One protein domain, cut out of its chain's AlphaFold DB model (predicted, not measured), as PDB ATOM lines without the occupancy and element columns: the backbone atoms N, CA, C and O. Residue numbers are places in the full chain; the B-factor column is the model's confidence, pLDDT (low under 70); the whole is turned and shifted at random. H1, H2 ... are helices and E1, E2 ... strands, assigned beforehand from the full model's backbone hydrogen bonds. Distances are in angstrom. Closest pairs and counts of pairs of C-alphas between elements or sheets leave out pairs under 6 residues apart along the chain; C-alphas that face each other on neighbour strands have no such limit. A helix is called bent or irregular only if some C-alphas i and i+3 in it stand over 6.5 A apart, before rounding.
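This is residues 594 to 700 of the 701 residues of an uncharacterized protein of Aeromonas veronii (UniProt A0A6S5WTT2). What shape do these coordinates make? One antiparallel sheet of seven strands is curled into a small, nearly closed barrel: its edge strands E2 and E3 do not pair directly, but residues 623 to 624 pair with both. H2 packs on E1, and H1 grazes the sheet at one end. What is it built of? The printed part has 107 residues, of mixed class, with E1 E2 E3 E4 H1 E5 E6 E7 H2 along the chain and sheet order E2 E1 E7 E6 E5 E4 E3. It is compact, with a radius of gyration of the C-alphas of 13.4 A and spans of 40 by 32 by 28 A.

How does the sheet begin? E1, residues 599 to 604, and E2, residues 615 to 620, form a hairpin, with N 602 and O 617 2.7 A apart. E3, residues 629 to 634, and E4, residues 639 to 644, form another, with N 632 and O 641 2.9 A apart; E2 and E3 are only just apart, closest 8.4 A. How is it completed? E5, residues 661 to 668, E6, residues 673 to 677, and E7, residues 686 to 689, form a meander, each strand the antiparallel neighbour of the one before; N 665 and O 675 are 2.8 A apart, as are N 676 and O 686. E5 also pairs with E4, where N 642 and O 662 are 2.9 A apart, and E7 with E1, where N 601 and O 689 are 2.8 A apart. In this folded sheet, one sheet bent back on itself, E2 E1 E7 E6 face E4 E3, with E5 as the hinge. Where are the helices? H1, residues 653 to 660, only grazes the sheet with residues 657 to 660; the C-alphas of Lys 644 and Arg 660, its closest pair with E4, are 5.4 A apart. H2, residues 692 to 699, is on the sheet at a height of 8.3 A and runs along E1, at 5 degrees on the local plane; the closest C-alphas, of Tyr 601 and Ala 695, are 6.3 A apart. In H1 and H2 every O i to N i+4 pair is within hydrogen-bond range.

Where do the elements begin and end? E1 begins at C-alpha 599, (170.263, 128.245, 172.405), and H2 ends at C-alpha 699, (159.251, 140.509, 178.277). Which are longest? E5 measures 21.3 A, E1 16.6 A, E2 16.2 A, E4 16.0 A and E3 14.3 A.

How far does it reach? The two C-alphas farthest apart, of Pro 650 and Val 670, are 41.2 A apart. Is it unbroken? The printed part has no cut, and no link is long. Where is confidence low? The mean pLDDT of the printed part is 74.8, and 42 residues are under 70, among them 645 to 659.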
ATOM      1  N   PHE A 594     169.788 117.908 174.329       56.19
ATOM      2  CA  PHE A 594     170.697 116.983 175.008       56.19
ATOM      3  C   PHE A 594     171.974 116.702 174.205       56.19
ATOM      4  O   PHE A 594     172.849 115.978 174.666       56.19
ATOM      5  N   THR A 595     172.103 117.308 173.022       50.66
ATOM      6  CA  THR A 595     173.364 117.428 172.286       50.66
ATOM      7  C   THR A 595     173.839 118.860 172.508       50.66
ATOM      8  O   THR A 595     173.101 119.787 172.205       50.66
ATOM      9  N   THR A 596     175.014 119.053 173.093       48.81
ATOM     10  CA  THR A 596     175.541 120.265 173.768       48.81
ATOM     11  C   THR A 596     175.350 121.653 173.116       48.81
ATOM     12  O   THR A 596     175.595 122.660 173.778       48.81
ATOM     13  N   ALA A 597     174.858 121.768 171.881       57.03
ATOM     14  CA  ALA A 597     174.592 123.029 171.199       57.03
ATOM     15  C   ALA A 597     173.085 123.297 170.999       57.03
ATOM     16  O   ALA A 597     172.540 123.093 169.913       57.03
ATOM     17  N   PHE A 598     172.414 123.855 172.012       69.81
ATOM     18  CA  PHE A 598     171.157 124.581 171.796       69.81
ATOM     19  C   PHE A 598     171.195 125.955 172.463       69.81
ATOM     20  O   PHE A 598     171.847 126.152 173.491       69.81
ATOM     21  N   LYS A 599     170.472 126.905 171.861       77.94
ATOM     22  CA  LYS A 599     170.263 128.245 172.405       77.94
ATOM     23  C   LYS A 599     168.779 128.451 172.674       77.94
ATOM     24  O   LYS A 599     167.957 128.246 171.783       77.94
ATOM     25  N   GLY A 600     168.450 128.872 173.886       87.12
ATOM     26  CA  GLY A 600     167.090 129.220 174.289       87.12
ATOM     27  C   GLY A 600     167.055 130.462 175.173       87.12
ATOM     28  O   GLY A 600     168.088 131.021 175.538       87.12
ATOM     29  N   TYR A 601     165.852 130.904 175.515       90.19
ATOM     30  CA  TYR A 601     165.606 132.095 176.322       90.19
ATOM     31  C   TYR A 601     164.552 131.772 177.379       90.19
ATOM     32  O   TYR A 601     163.376 131.598 177.066       90.19
ATOM     33  N   LEU A 602     164.981 131.656 178.630       89.88
ATOM     34  CA  LEU A 602     164.120 131.410 179.774       89.88
ATOM     35  C   LEU A 602     163.528 132.731 180.266       89.88
ATOM     36  O   LEU A 602     164.267 133.629 180.664       89.88
ATOM     37  N   VAL A 603     162.207 132.847 180.262       90.94
ATOM     38  CA  VAL A 603     161.478 133.968 180.853       90.94
ATOM     39  C   VAL A 603     160.779 133.487 182.114       90.94
ATOM     40  O   VAL A 603     160.018 132.519 182.083       90.94
ATOM     41  N   THR A 604     161.026 134.163 183.230       86.75
ATOM     42  CA  THR A 604     160.432 133.824 184.525       86.75
ATOM     43  C   THR A 604     160.101 135.085 185.311       86.75
ATOM     44  O   THR A 604     160.766 136.108 185.169       86.75
ATOM     45  N   ASN A 605     159.055 135.027 186.127       82.56
ATOM     46  CA  ASN A 605     158.781 136.023 187.169       82.56
ATOM     47  C   ASN A 605     158.878 135.388 188.566       82.56
ATOM     48  O   ASN A 605     158.457 135.974 189.563       82.56
ATOM     49  N   ASP A 606     159.385 134.158 188.628       77.81
ATOM     50  CA  ASP A 606     159.518 133.414 189.858       77.81
ATOM     51  C   ASP A 606     160.789 133.854 190.585       77.81
ATOM     52  O   ASP A 606     161.907 133.579 190.143       77.81
ATOM     53  N   GLY A 607     160.612 134.510 191.734       72.25
ATOM     54  CA  GLY A 607     161.713 134.890 192.623       72.25
ATOM     55  C   GLY A 607     162.521 133.690 193.139       72.25
ATOM     56  O   GLY A 607     163.596 133.860 193.711       72.25
ATOM     57  N   TRP A 608     162.015 132.466 192.951       72.88
ATOM     58  CA  TRP A 608     162.787 131.250 193.152       72.88
ATOM     59  C   TRP A 608     163.865 131.069 192.070       72.88
ATOM     60  O   TRP A 608     164.996 130.770 192.434       72.88
ATOM     61  N   LEU A 609     163.591 131.308 190.783       73.50
ATOM     62  CA  LEU A 609     164.571 131.133 189.691       73.50
ATOM     63  C   LEU A 609     165.407 132.379 189.402       73.50
ATOM     64  O   LEU A 609     166.428 132.282 188.737       73.50
ATOM     65  N   GLY A 610     164.985 133.552 189.858       68.69
ATOM     66  CA  GLY A 610     165.692 134.795 189.577       68.69
ATOM     67  C   GLY A 610     165.451 135.855 190.638       68.69
ATOM     68  O   GLY A 610     164.769 135.636 191.635       68.69
ATOM     69  N   ALA A 611     166.019 137.041 190.430       68.62
ATOM     70  CA  ALA A 611     165.688 138.184 191.279       68.62
ATOM     71  C   ALA A 611     164.217 138.600 191.071       68.62
ATOM     72  O   ALA A 611     163.631 138.349 190.021       68.62
ATOM     73  N   SER A 612     163.622 139.266 192.064       71.31
ATOM     74  CA  SER A 612     162.223 139.706 192.009       71.31
ATOM     75  C   SER A 612     161.912 140.526 190.749       71.31
ATOM     76  O   SER A 612     162.610 141.504 190.469       71.31
ATOM     77  N   GLY A 613     160.828 140.176 190.052       78.12
ATOM     78  CA  GLY A 613     160.401 140.801 188.799       78.12
ATOM     79  C   GLY A 613     160.635 139.902 187.582       78.12
ATOM     80  O   GLY A 613     161.315 138.886 187.662       78.12
ATOM     81  N   LYS A 614     160.050 140.276 186.441       87.00
ATOM     82  CA  LYS A 614     160.132 139.493 185.202       87.00
ATOM     83  C   LYS A 614     161.550 139.550 184.636       87.00
ATOM     84  O   LYS A 614     162.086 140.638 184.429       87.00
ATOM     85  N   GLN A 615     162.148 138.394 184.374       88.00
ATOM     86  CA  GLN A 615     163.519 138.251 183.888       88.00
ATOM     87  C   GLN A 615     163.565 137.401 182.623       88.00
ATOM     88  O   GLN A 615     162.781 136.467 182.475       88.00
ATOM     89  N   LYS A 616     164.533 137.703 181.752       90.56
ATOM     90  CA  LYS A 616     164.925 136.891 180.594       90.56
ATOM     91  C   LYS A 616     166.372 136.447 180.788       90.56
ATOM     92  O   LYS A 616     167.255 137.288 180.944       90.56
ATOM     93  N   MET A 617     166.608 135.142 180.762       88.81
ATOM     94  CA  MET A 617     167.920 134.508 180.884       88.81
ATOM     95  C   MET A 617     168.210 133.682 179.634       88.81
ATOM     96  O   MET A 617     167.333 132.990 179.126       88.81
ATOM     97  N   THR A 618     169.435 133.741 179.125       87.06
ATOM     98  CA  THR A 618     169.846 132.912 177.982       87.06
ATOM     99  C   THR A 618     170.173 131.503 178.456       87.06
ATOM    100  O   THR A 618     170.870 131.349 179.450       87.06
ATOM    101  N   VAL A 619     169.719 130.487 177.735       81.06
ATOM    102  CA  VAL A 619     170.075 129.085 177.966       81.06
ATOM    103  C   VAL A 619     171.067 128.653 176.894       81.06
ATOM    104  O   VAL A 619     170.757 128.773 175.708       81.06
ATOM    105  N   ASN A 620     172.246 128.194 177.315       72.12
ATOM    106  CA  ASN A 620     173.317 127.709 176.445       72.12
ATOM    107  C   ASN A 620     173.661 126.273 176.856       72.12
ATOM    108  O   ASN A 620     174.285 126.057 177.899       72.12
ATOM    109  N   GLY A 621     173.233 125.294 176.058       69.06
ATOM    110  CA  GLY A 621     173.279 123.893 176.484       69.06
ATOM    111  C   GLY A 621     172.479 123.702 177.779       69.06
ATOM    112  O   GLY A 621     171.391 124.249 177.926       69.06
ATOM    113  N   GLN A 622     173.022 122.977 178.756       69.12
ATOM    114  CA  GLN A 622     172.317 122.715 180.021       69.12
ATOM    115  C   GLN A 622     172.340 123.887 181.018       69.12
ATOM    116  O   GLN A 622     171.621 123.845 182.016       69.12
ATOM    117  N   ARG A 623     173.123 124.948 180.770       71.06
ATOM    118  CA  ARG A 623     173.254 126.087 181.697       71.06
ATOM    119  C   ARG A 623     172.307 127.229 181.346       71.06
ATOM    120  O   ARG A 623     172.183 127.625 180.185       71.06
ATOM    121  N   VAL A 624     171.685 127.807 182.372       73.81
ATOM    122  CA  VAL A 624     170.761 128.942 182.253       73.81
ATOM    123  C   VAL A 624     171.372 130.198 182.886       73.81
ATOM    124  O   VAL A 624     171.545 130.303 184.099       73.81
ATOM    125  N   GLY A 625     171.635 131.209 182.061       69.75
ATOM    126  CA  GLY A 625     172.198 132.490 182.474       69.75
ATOM    127  C   GLY A 625     173.614 132.355 183.039       69.75
ATOM    128  O   GLY A 625     174.386 131.500 182.623       69.75
ATOM    129  N   THR A 626     173.959 133.233 183.981       57.09
ATOM    130  CA  THR A 626     175.192 133.154 184.789       57.09
ATOM    131  C   THR A 626     174.929 132.578 186.185       57.09
ATOM    132  O   THR A 626     175.733 132.786 187.087       57.09
ATOM    133  N   GLN A 627     173.757 131.978 186.402       58.25
ATOM    134  CA  GLN A 627     173.319 131.459 187.700       58.25
ATOM    135  C   GLN A 627     173.493 129.937 187.751       58.25
ATOM    136  O   GLN A 627     173.607 129.295 186.708       58.25
ATOM    137  N   ASP A 628     173.439 129.361 188.954       63.91
ATOM    138  CA  ASP A 628     173.473 127.911 189.199       63.91
ATOM    139  C   ASP A 628     172.155 127.229 188.779       63.91
ATOM    140  O   ASP A 628     171.561 126.473 189.532       63.91
ATOM    141  N   LEU A 629     171.602 127.553 187.613       71.81
ATOM    142  CA  LEU A 629     170.382 126.941 187.096       71.81
ATOM    143  C   LEU A 629     170.738 125.923 186.014       71.81
ATOM    144  O   LEU A 629     171.407 126.261 185.031       71.81
ATOM    145  N   LEU A 630     170.238 124.697 186.173       72.56
ATOM    146  CA  LEU A 630     170.484 123.588 185.254       72.56
ATOM    147  C   LEU A 630     169.183 123.131 184.597       72.56
ATOM    148  O   LEU A 630     168.184 122.875 185.269       72.56
ATOM    149  N   LEU A 631     169.200 123.008 183.273       74.00
ATOM    150  CA  LEU A 631     168.172 122.311 182.511       74.00
ATOM    151  C   LEU A 631     168.640 120.869 182.297       74.00
ATOM    152  O   LEU A 631     169.597 120.625 181.564       74.00
ATOM    153  N   GLN A 632     167.969 119.925 182.945       69.81
ATOM    154  CA  GLN A 632     168.383 118.526 182.998       69.81
ATOM    155  C   GLN A 632     167.225 117.579 182.691       69.81
ATOM    156  O   GLN A 632     166.053 117.955 182.681       69.81
ATOM    157  N   GLN A 633     167.568 116.323 182.433       67.12
ATOM    158  CA  GLN A 633     166.601 115.240 182.339       67.12
ATOM    159  C   GLN A 633     166.470 114.562 183.707       67.12
ATOM    160  O   GLN A 633     167.450 114.060 184.249       67.12
ATOM    161  N   ALA A 634     165.258 114.503 184.251       58.38
ATOM    162  CA  ALA A 634     164.991 113.757 185.474       58.38
ATOM    163  C   ALA A 634     164.824 112.258 185.186       58.38
ATOM    164  O   ALA A 634     164.136 111.870 184.237       58.38
ATOM    165  N   GLY A 635     165.417 111.420 186.044       51.00
ATOM    166  CA  GLY A 635     164.959 110.044 186.256       51.00
ATOM    167  C   GLY A 635     165.015 109.120 185.040       51.00
ATOM    168  O   GLY A 635     164.120 108.311 184.832       51.00
ATOM    169  N   GLY A 636     166.062 109.212 184.221       45.41
ATOM    170  CA  GLY A 636     166.418 108.107 183.336       45.41
ATOM    171  C   GLY A 636     165.559 107.876 182.094       45.41
ATOM    172  O   GLY A 636     165.889 106.913 181.422       45.41
ATOM    173  N   MET A 637     164.557 108.704 181.729       49.91
ATOM    174  CA  MET A 637     164.049 108.799 180.332       49.91
ATOM    175  C   MET A 637     162.977 109.898 180.096       49.91
ATOM    176  O   MET A 637     161.787 109.637 180.167       49.91
ATOM    177  N   THR A 638     163.404 111.109 179.706       53.69
ATOM    178  CA  THR A 638     162.642 112.160 178.968       53.69
ATOM    179  C   THR A 638     161.740 113.166 179.710       53.69
ATOM    180  O   THR A 638     161.044 113.942 179.047       53.69
ATOM    181  N   SER A 639     161.750 113.236 181.045       64.81
ATOM    182  CA  SER A 639     161.106 114.355 181.762       64.81
ATOM    183  C   SER A 639     162.088 115.520 181.884       64.81
ATOM    184  O   SER A 639     163.081 115.425 182.604       64.81
ATOM    185  N   LEU A 640     161.837 116.610 181.156       74.62
ATOM    186  CA  LEU A 640     162.671 117.810 181.208       74.62
ATOM    187  C   LEU A 640     162.389 118.576 182.506       74.62
ATOM    188  O   LEU A 640     161.234 118.894 182.804       74.62
ATOM    189  N   VAL A 641     163.446 118.879 183.255       76.38
ATOM    190  CA  VAL A 641     163.373 119.619 184.513       76.38
ATOM    191  C   VAL A 641     164.299 120.824 184.518       76.38
ATOM    192  O   VAL A 641     165.402 120.791 183.974       76.38
ATOM    193  N   LEU A 642     163.847 121.893 185.165       77.56
ATOM    194  CA  LEU A 642     164.692 123.011 185.566       77.56
ATOM    195  C   LEU A 642     165.008 122.869 187.049       77.56
ATOM    196  O   LEU A 642     164.101 122.795 187.885       77.56
ATOM    197  N   LEU A 643     166.302 122.854 187.341       74.31
ATOM    198  CA  LEU A 643     166.882 122.674 188.658       74.31
ATOM    199  C   LEU A 643     167.508 123.986 189.114       74.31
ATOM    200  O   LEU A 643     168.265 124.611 188.367       74.31
ATOM    201  N   LYS A 644     167.229 124.379 190.357       70.94
ATOM    202  CA  LYS A 644     167.982 125.447 191.015       70.94
ATOM    203  C   LYS A 644     169.133 124.863 191.817       70.94
ATOM    204  O   LYS A 644     168.934 123.920 192.585       70.94
ATOM    205  N   GLY A 645     170.290 125.491 191.651       62.22
ATOM    206  CA  GLY A 645     171.570 125.153 192.248       62.22
ATOM    207  C   GLY A 645     171.446 124.777 193.706       62.22
ATOM    208  O   GLY A 645     170.681 125.365 194.482       62.22
ATOM    209  N   ILE A 646     172.176 123.732 194.054       55.12
ATOM    210  CA  ILE A 646     172.053 123.063 195.331       55.12
ATOM    211  C   ILE A 646     172.694 123.965 196.390       55.12
ATOM    212  O   ILE A 646     173.911 124.045 196.515       55.12
ATOM    213  N   GLY A 647     171.864 124.657 197.174       52.94
ATOM    214  CA  GLY A 647     172.338 125.365 198.363       52.94
ATOM    215  C   GLY A 647     173.084 124.411 199.304       52.94
ATOM    216  O   GLY A 647     172.757 123.223 199.373       52.94
ATOM    217  N   SER A 648     174.063 124.935 200.047       52.69
ATOM    218  CA  SER A 648     174.871 124.200 201.034       52.69
ATOM    219  C   SER A 648     174.064 123.617 202.200       52.69
ATOM    220  O   SER A 648     174.609 122.851 202.992       52.69
ATOM    221  N   GLU A 649     172.786 123.978 202.325       56.16
ATOM    222  CA  GLU A 649     171.934 123.572 203.436       56.16
ATOM    223  C   GLU A 649     171.167 122.263 203.155       56.16
ATOM    224  O   GLU A 649     170.591 122.107 202.067       56.16
ATOM    225  N   PRO A 650     171.131 121.342 204.140       55.12
ATOM    226  CA  PRO A 650     170.468 120.045 204.034       55.12
ATOM    227  C   PRO A 650     168.934 120.146 204.008       55.12
ATOM    228  O   PRO A 650     168.343 120.943 204.736       55.12
ATOM    229  N   CYS A 651     168.274 119.291 203.220       59.72
ATOM    230  CA  CYS A 651     166.826 119.035 203.282       59.72
ATOM    231  C   CYS A 651     166.524 117.551 202.993       59.72
ATOM    232  O   CYS A 651     167.346 116.857 202.414       59.72
ATOM    233  N   ALA A 652     165.367 117.030 203.414       62.97
ATOM    234  CA  ALA A 652     164.957 115.668 203.047       62.97
ATOM    235  C   ALA A 652     164.697 115.573 201.533       62.97
ATOM    236  O   ALA A 652     164.186 116.540 200.963       62.97
ATOM    237  N   TRP A 653     164.972 114.419 200.907       66.06
ATOM    238  CA  TRP A 653     164.888 114.230 199.448       66.06
ATOM    239  C   TRP A 653     163.604 114.796 198.846       66.06
ATOM    240  O   TRP A 653     163.660 115.684 198.005       66.06
ATOM    241  N   TRP A 654     162.444 114.354 199.344       66.50
ATOM    242  CA  TRP A 654     161.140 114.786 198.837       66.50
ATOM    243  C   TRP A 654     160.940 116.300 198.959       66.50
ATOM    244  O   TRP A 654     160.458 116.955 198.041       66.50
ATOM    245  N   THR A 655     161.364 116.875 200.086       68.69
ATOM    246  CA  THR A 655     161.286 118.317 200.324       68.69
ATOM    247  C   THR A 655     162.209 119.083 199.384       68.69
ATOM    248  O   THR A 655     161.798 120.098 198.828       68.69
ATOM    249  N   CYS A 656     163.438 118.608 199.169       68.69
ATOM    250  CA  CYS A 656     164.344 119.221 198.207       68.69
ATOM    251  C   CYS A 656     163.818 119.080 196.776       68.69
ATOM    252  O   CYS A 656     163.871 120.045 196.024       68.69
ATOM    253  N   TRP A 657     163.304 117.906 196.413       69.62
ATOM    254  CA  TRP A 657     162.751 117.606 195.098       69.62
ATOM    255  C   TRP A 657     161.606 118.566 194.763       69.62
ATOM    256  O   TRP A 657     161.668 119.274 193.762       69.62
ATOM    257  N   GLU A 658     160.615 118.703 195.648       67.94
ATOM    258  CA  GLU A 658     159.508 119.654 195.463       67.94
ATOM    259  C   GLU A 658     159.968 121.121 195.434       67.94
ATOM    260  O   GLU A 658     159.411 121.935 194.697       67.94
ATOM    261  N   GLN A 659     160.974 121.489 196.236       68.44
ATOM    262  CA  GLN A 659     161.421 122.882 196.366       68.44
ATOM    263  C   GLN A 659     162.452 123.316 195.327       68.44
ATOM    264  O   GLN A 659     162.668 124.520 195.165       68.44
ATOM    265  N   ARG A 660     163.162 122.378 194.694       70.12
ATOM    266  CA  ARG A 660     164.332 122.683 193.856       70.12
ATOM    267  C   ARG A 660     164.149 122.299 192.387       70.12
ATOM    268  O   ARG A 660     165.043 122.584 191.590       70.12
ATOM    269  N   ILE A 661     163.008 121.709 192.031       75.31
ATOM    270  CA  ILE A 661     162.745 121.165 190.698       75.31
ATOM    271  C   ILE A 661     161.409 121.678 190.156       75.31
ATOM    272  O   ILE A 661     160.386 121.677 190.838       75.31
ATOM    273  N   THR A 662     161.410 122.089 188.890       79.25
ATOM    274  CA  THR A 662     160.183 122.303 188.106       79.25
ATOM    275  C   THR A 662     160.182 121.394 186.893       79.25
ATOM    276  O   THR A 662     161.205 121.255 186.226       79.25
ATOM    277  N   SER A 663     159.040 120.776 186.602       80.19
ATOM    278  CA  SER A 663     158.873 119.859 185.476       80.19
ATOM    279  C   SER A 663     158.233 120.553 184.284       80.19
ATOM    280  O   SER A 663     157.465 121.509 184.439       80.19
ATOM    281  N   LEU A 664     158.521 120.034 183.092       84.94
ATOM    282  CA  LEU A 664     157.808 120.387 181.872       84.94
ATOM    283  C   LEU A 664     156.299 120.171 182.047       84.94
ATOM    284  O   LEU A 664     155.852 119.132 182.532       84.94
ATOM    285  N   ASP A 665     155.535 121.180 181.652       84.69
ATOM    286  CA  ASP A 665     154.079 121.225 181.776       84.69
ATOM    287  C   ASP A 665     153.411 121.197 180.397       84.69
ATOM    288  O   ASP A 665     152.510 120.399 180.152       84.69
ATOM    289  N   SER A 666     153.883 122.026 179.459       87.00
ATOM    290  CA  SER A 666     153.346 122.055 178.097       87.00
ATOM    291  C   SER A 666     154.387 122.448 177.051       87.00
ATOM    292  O   SER A 666     155.427 123.030 177.371       87.00
ATOM    293  N   VAL A 667     154.084 122.128 175.790       89.00
ATOM    294  CA  VAL A 667     154.930 122.404 174.624       89.00
ATOM    295  C   VAL A 667     154.075 122.947 173.478       89.00
ATOM    296  O   VAL A 667     153.085 122.331 173.090       89.00
ATOM    297  N   ASP A 668     154.490 124.075 172.901       91.19
ATOM    298  CA  ASP A 668     154.033 124.568 171.598       91.19
ATOM    299  C   ASP A 668     155.159 124.321 170.577       91.19
ATOM    300  O   ASP A 668     156.118 125.105 170.517       91.19
ATOM    301  N   PRO A 669     155.082 123.241 169.778       88.38
ATOM    302  CA  PRO A 669     156.148 122.878 168.850       88.38
ATOM    303  C   PRO A 669     156.265 123.823 167.650       88.38
ATOM    304  O   PRO A 669     157.343 123.930 167.057       88.38
ATOM    305  N   VAL A 670     155.188 124.545 167.319       88.38
ATOM    306  CA  VAL A 670     155.156 125.508 166.211       88.38
ATOM    307  C   VAL A 670     156.008 126.719 166.567       88.38
ATOM    308  O   VAL A 670     156.867 127.144 165.791       88.38
ATOM    309  N   LYS A 671     155.790 127.272 167.763       88.50
ATOM    310  CA  LYS A 671     156.521 128.455 168.240       88.50
ATOM    311  C   LYS A 671     157.832 128.116 168.946       88.50
ATOM    312  O   LYS A 671     158.678 128.996 169.085       88.50
ATOM    313  N   GLY A 672     158.011 126.867 169.374       88.00
ATOM    314  CA  GLY A 672     159.155 126.454 170.180       88.00
ATOM    315  C   GLY A 672     159.078 127.032 171.589       88.00
ATOM    316  O   GLY A 672     160.038 127.643 172.057       88.00
ATOM    317  N   ILE A 673     157.913 126.899 172.230       91.50
ATOM    318  CA  ILE A 673     157.655 127.397 173.587       91.50
ATOM    319  C   ILE A 673     157.446 126.200 174.512       91.50
ATOM    320  O   ILE A 673     156.674 125.300 174.193       91.50
ATOM    321  N   MET A 674     158.109 126.205 175.663       89.88
ATOM    322  CA  MET A 674     157.989 125.180 176.700       89.88
ATOM    323  C   MET A 674     157.660 125.847 178.032       89.88
ATOM    324  O   MET A 674     158.370 126.763 178.444       89.88
ATOM    325  N   THR A 675     156.609 125.406 178.717       89.81
ATOM    326  CA  THR A 675     156.257 125.919 180.050       89.81
ATOM    327  C   THR A 675     156.676 124.941 181.132       89.81
ATOM    328  O   THR A 675     156.575 123.730 180.958       89.81
ATOM    329  N   PHE A 676     157.129 125.478 182.261       86.06
ATOM    330  CA  PHE A 676     157.543 124.712 183.429       86.06
ATOM    331  C   PHE A 676     156.694 125.089 184.633       86.06
ATOM    332  O   PHE A 676     156.318 126.255 184.821       86.06
ATOM    333  N   ARG A 677     156.419 124.087 185.465       82.06
ATOM    334  CA  ARG A 677     155.575 124.220 186.649       82.06
ATOM    335  C   ARG A 677     156.164 123.429 187.817       82.06
ATOM    336  O   ARG A 677     156.797 122.392 187.615       82.06
ATOM    337  N   ARG A 678     155.969 123.924 189.043       75.00
ATOM    338  CA  ARG A 678     156.199 123.133 190.261       75.00
ATOM    339  C   ARG A 678     155.040 122.170 190.465       75.00
ATOM    340  O   ARG A 678     153.904 122.497 190.137       75.00
ATOM    341  N   TRP A 679     155.311 121.025 191.076       63.91
ATOM    342  CA  TRP A 679     154.282 120.018 191.342       63.91
ATOM    343  C   TRP A 679     153.111 120.558 192.186       63.91
ATOM    344  O   TRP A 679     151.965 120.163 191.992       63.91
ATOM    345  N   SER A 680     153.389 121.483 193.109       63.88
ATOM    346  CA  SER A 680     152.404 122.060 194.030       63.88
ATOM    347  C   SER A 680     151.562 123.200 193.456       63.88
ATOM    348  O   SER A 680     150.583 123.599 194.089       63.88
ATOM    349  N   ASP A 681     151.947 123.763 192.312       69.00
ATOM    350  CA  ASP A 681     151.411 125.040 191.841       69.00
ATOM    351  C   ASP A 681     150.421 124.825 190.689       69.00
ATOM    352  O   ASP A 681     150.526 123.864 189.932       69.00
ATOM    353  N   THR A 682     149.429 125.708 190.549       65.25
ATOM    354  CA  THR A 682     148.401 125.600 189.494       65.25
ATOM    355  C   THR A 682     148.746 126.367 188.220       65.25
ATOM    356  O   THR A 682     148.251 126.010 187.155       65.25
ATOM    357  N   ASP A 683     149.601 127.388 188.313       65.38
ATOM    358  CA  ASP A 683     149.983 128.244 187.187       65.38
ATOM    359  C   ASP A 683     151.440 127.987 186.765       65.38
ATOM    360  O   ASP A 683     152.303 127.784 187.625       65.38
ATOM    361  N   PRO A 684     151.756 128.000 185.455       62.78
ATOM    362  CA  PRO A 684     153.132 127.895 184.988       62.78
ATOM    363  C   PRO A 684     153.940 129.119 185.438       62.78
ATOM    364  O   PRO A 684     153.539 130.266 185.239       62.78
ATOM    365  N   LEU A 685     155.105 128.866 186.029       74.75
ATOM    366  CA  LEU A 685     155.950 129.899 186.639       74.75
ATOM    367  C   LEU A 685     156.998 130.448 185.667       74.75
ATOM    368  O   LEU A 685     157.464 131.584 185.799       74.75
ATOM    369  N   THR A 686     157.368 129.622 184.691       87.62
ATOM    370  CA  THR A 686     158.543 129.832 183.853       87.62
ATOM    371  C   THR A 686     158.306 129.291 182.456       87.62
ATOM    372  O   THR A 686     157.631 128.281 182.263       87.62
ATOM    373  N   THR A 687     158.857 129.966 181.453       91.00
ATOM    374  CA  THR A 687     158.697 129.586 180.051       91.00
ATOM    375  C   THR A 687     160.022 129.690 179.313       91.00
ATOM    376  O   THR A 687     160.677 130.725 179.350       91.00
ATOM    377  N   LEU A 688     160.415 128.622 178.627       89.88
ATOM    378  CA  LEU A 688     161.564 128.587 177.733       89.88
ATOM    379  C   LEU A 688     161.102 128.817 176.293       89.88
ATOM    380  O   LEU A 688     160.218 128.121 175.796       89.88
ATOM    381  N   TYR A 689     161.738 129.770 175.624       91.50
ATOM    382  CA  TYR A 689     161.508 130.110 174.226       91.50
ATOM    383  C   TYR A 689     162.734 129.736 173.398       91.50
ATOM    384  O   TYR A 689     163.856 130.101 173.747       91.50
ATOM    385  N   LEU A 690     162.533 129.065 172.266       87.62
ATOM    386  CA  LEU A 690     163.611 128.791 171.308       87.62
ATOM    387  C   LEU A 690     163.908 129.990 170.396       87.62
ATOM    388  O   LEU A 690     164.977 130.070 169.795       87.62
ATOM    389  N   ARG A 691     162.980 130.950 170.303       86.88
ATOM    390  CA  ARG A 691     163.125 132.157 169.483       86.88
ATOM    391  C   ARG A 691     163.215 133.391 170.366       86.88
ATOM    392  O   ARG A 691     162.340 133.645 171.189       86.88
ATOM    393  N   GLU A 692     164.246 134.195 170.135       89.44
ATOM    394  CA  GLU A 692     164.484 135.424 170.898       89.44
ATOM    395  C   GLU A 692     163.318 136.409 170.808       89.44
ATOM    396  O   GLU A 692     162.904 136.966 171.817       89.44
ATOM    397  N   VAL A 693     162.750 136.563 169.608       89.25
ATOM    398  CA  VAL A 693     161.641 137.489 169.358       89.25
ATOM    399  C   VAL A 693     160.417 137.176 170.217       89.25
ATOM    400  O   VAL A 693     159.767 138.094 170.708       89.25
ATOM    401  N   ASP A 694     160.117 135.896 170.452       91.19
ATOM    402  CA  ASP A 694     158.985 135.515 171.298       91.19
ATOM    403  C   ASP A 694     159.282 135.792 172.771       91.19
ATOM    404  O   ASP A 694     158.403 136.251 173.497       91.19
ATOM    405  N   ALA A 695     160.528 135.570 173.201       91.75
ATOM    406  CA  ALA A 695     160.968 135.925 174.544       91.75
ATOM    407  C   ALA A 695     160.915 137.445 174.773       91.75
ATOM    408  O   ALA A 695     160.505 137.887 175.842       91.75
ATOM    409  N   ASP A 696     161.283 138.253 173.776       91.88
ATOM    410  CA  ASP A 696     161.227 139.717 173.852       91.88
ATOM    411  C   ASP A 696     159.788 140.228 173.930       91.88
ATOM    412  O   ASP A 696     159.482 141.102 174.742       91.88
ATOM    413  N   VAL A 697     158.881 139.642 173.141       91.69
ATOM    414  CA  VAL A 697     157.440 139.914 173.242       91.69
ATOM    415  C   VAL A 697     156.921 139.513 174.619       91.69
ATOM    416  O   VAL A 697     156.181 140.276 175.238       91.69
ATOM    417  N   ALA A 698     157.342 138.356 175.132       89.50
ATOM    418  CA  ALA A 698     156.987 137.925 176.472       89.50
ATOM    419  C   ALA A 698     157.554 138.859 177.546       89.50
ATOM    420  O   ALA A 698     156.930 138.987 178.585       89.50
ATOM    421  N   MET A 699     158.679 139.541 177.331       90.94
ATOM    422  CA  MET A 699     159.251 140.509 178.277       90.94
ATOM    423  C   MET A 699     158.583 141.887 178.258       90.94
ATOM    424  O   MET A 699     158.833 142.681 179.167       90.94
ATOM    425  N   ALA A 700     157.747 142.180 177.258       85.31
ATOM    426  CA  ALA A 700     157.042 143.452 177.186       85.31
ATOM    427  C   ALA A 700     156.129 143.666 178.424       85.31
ATOM    428  O   ALA A 700     155.650 142.676 178.993       85.31
TER     429      ALA A 700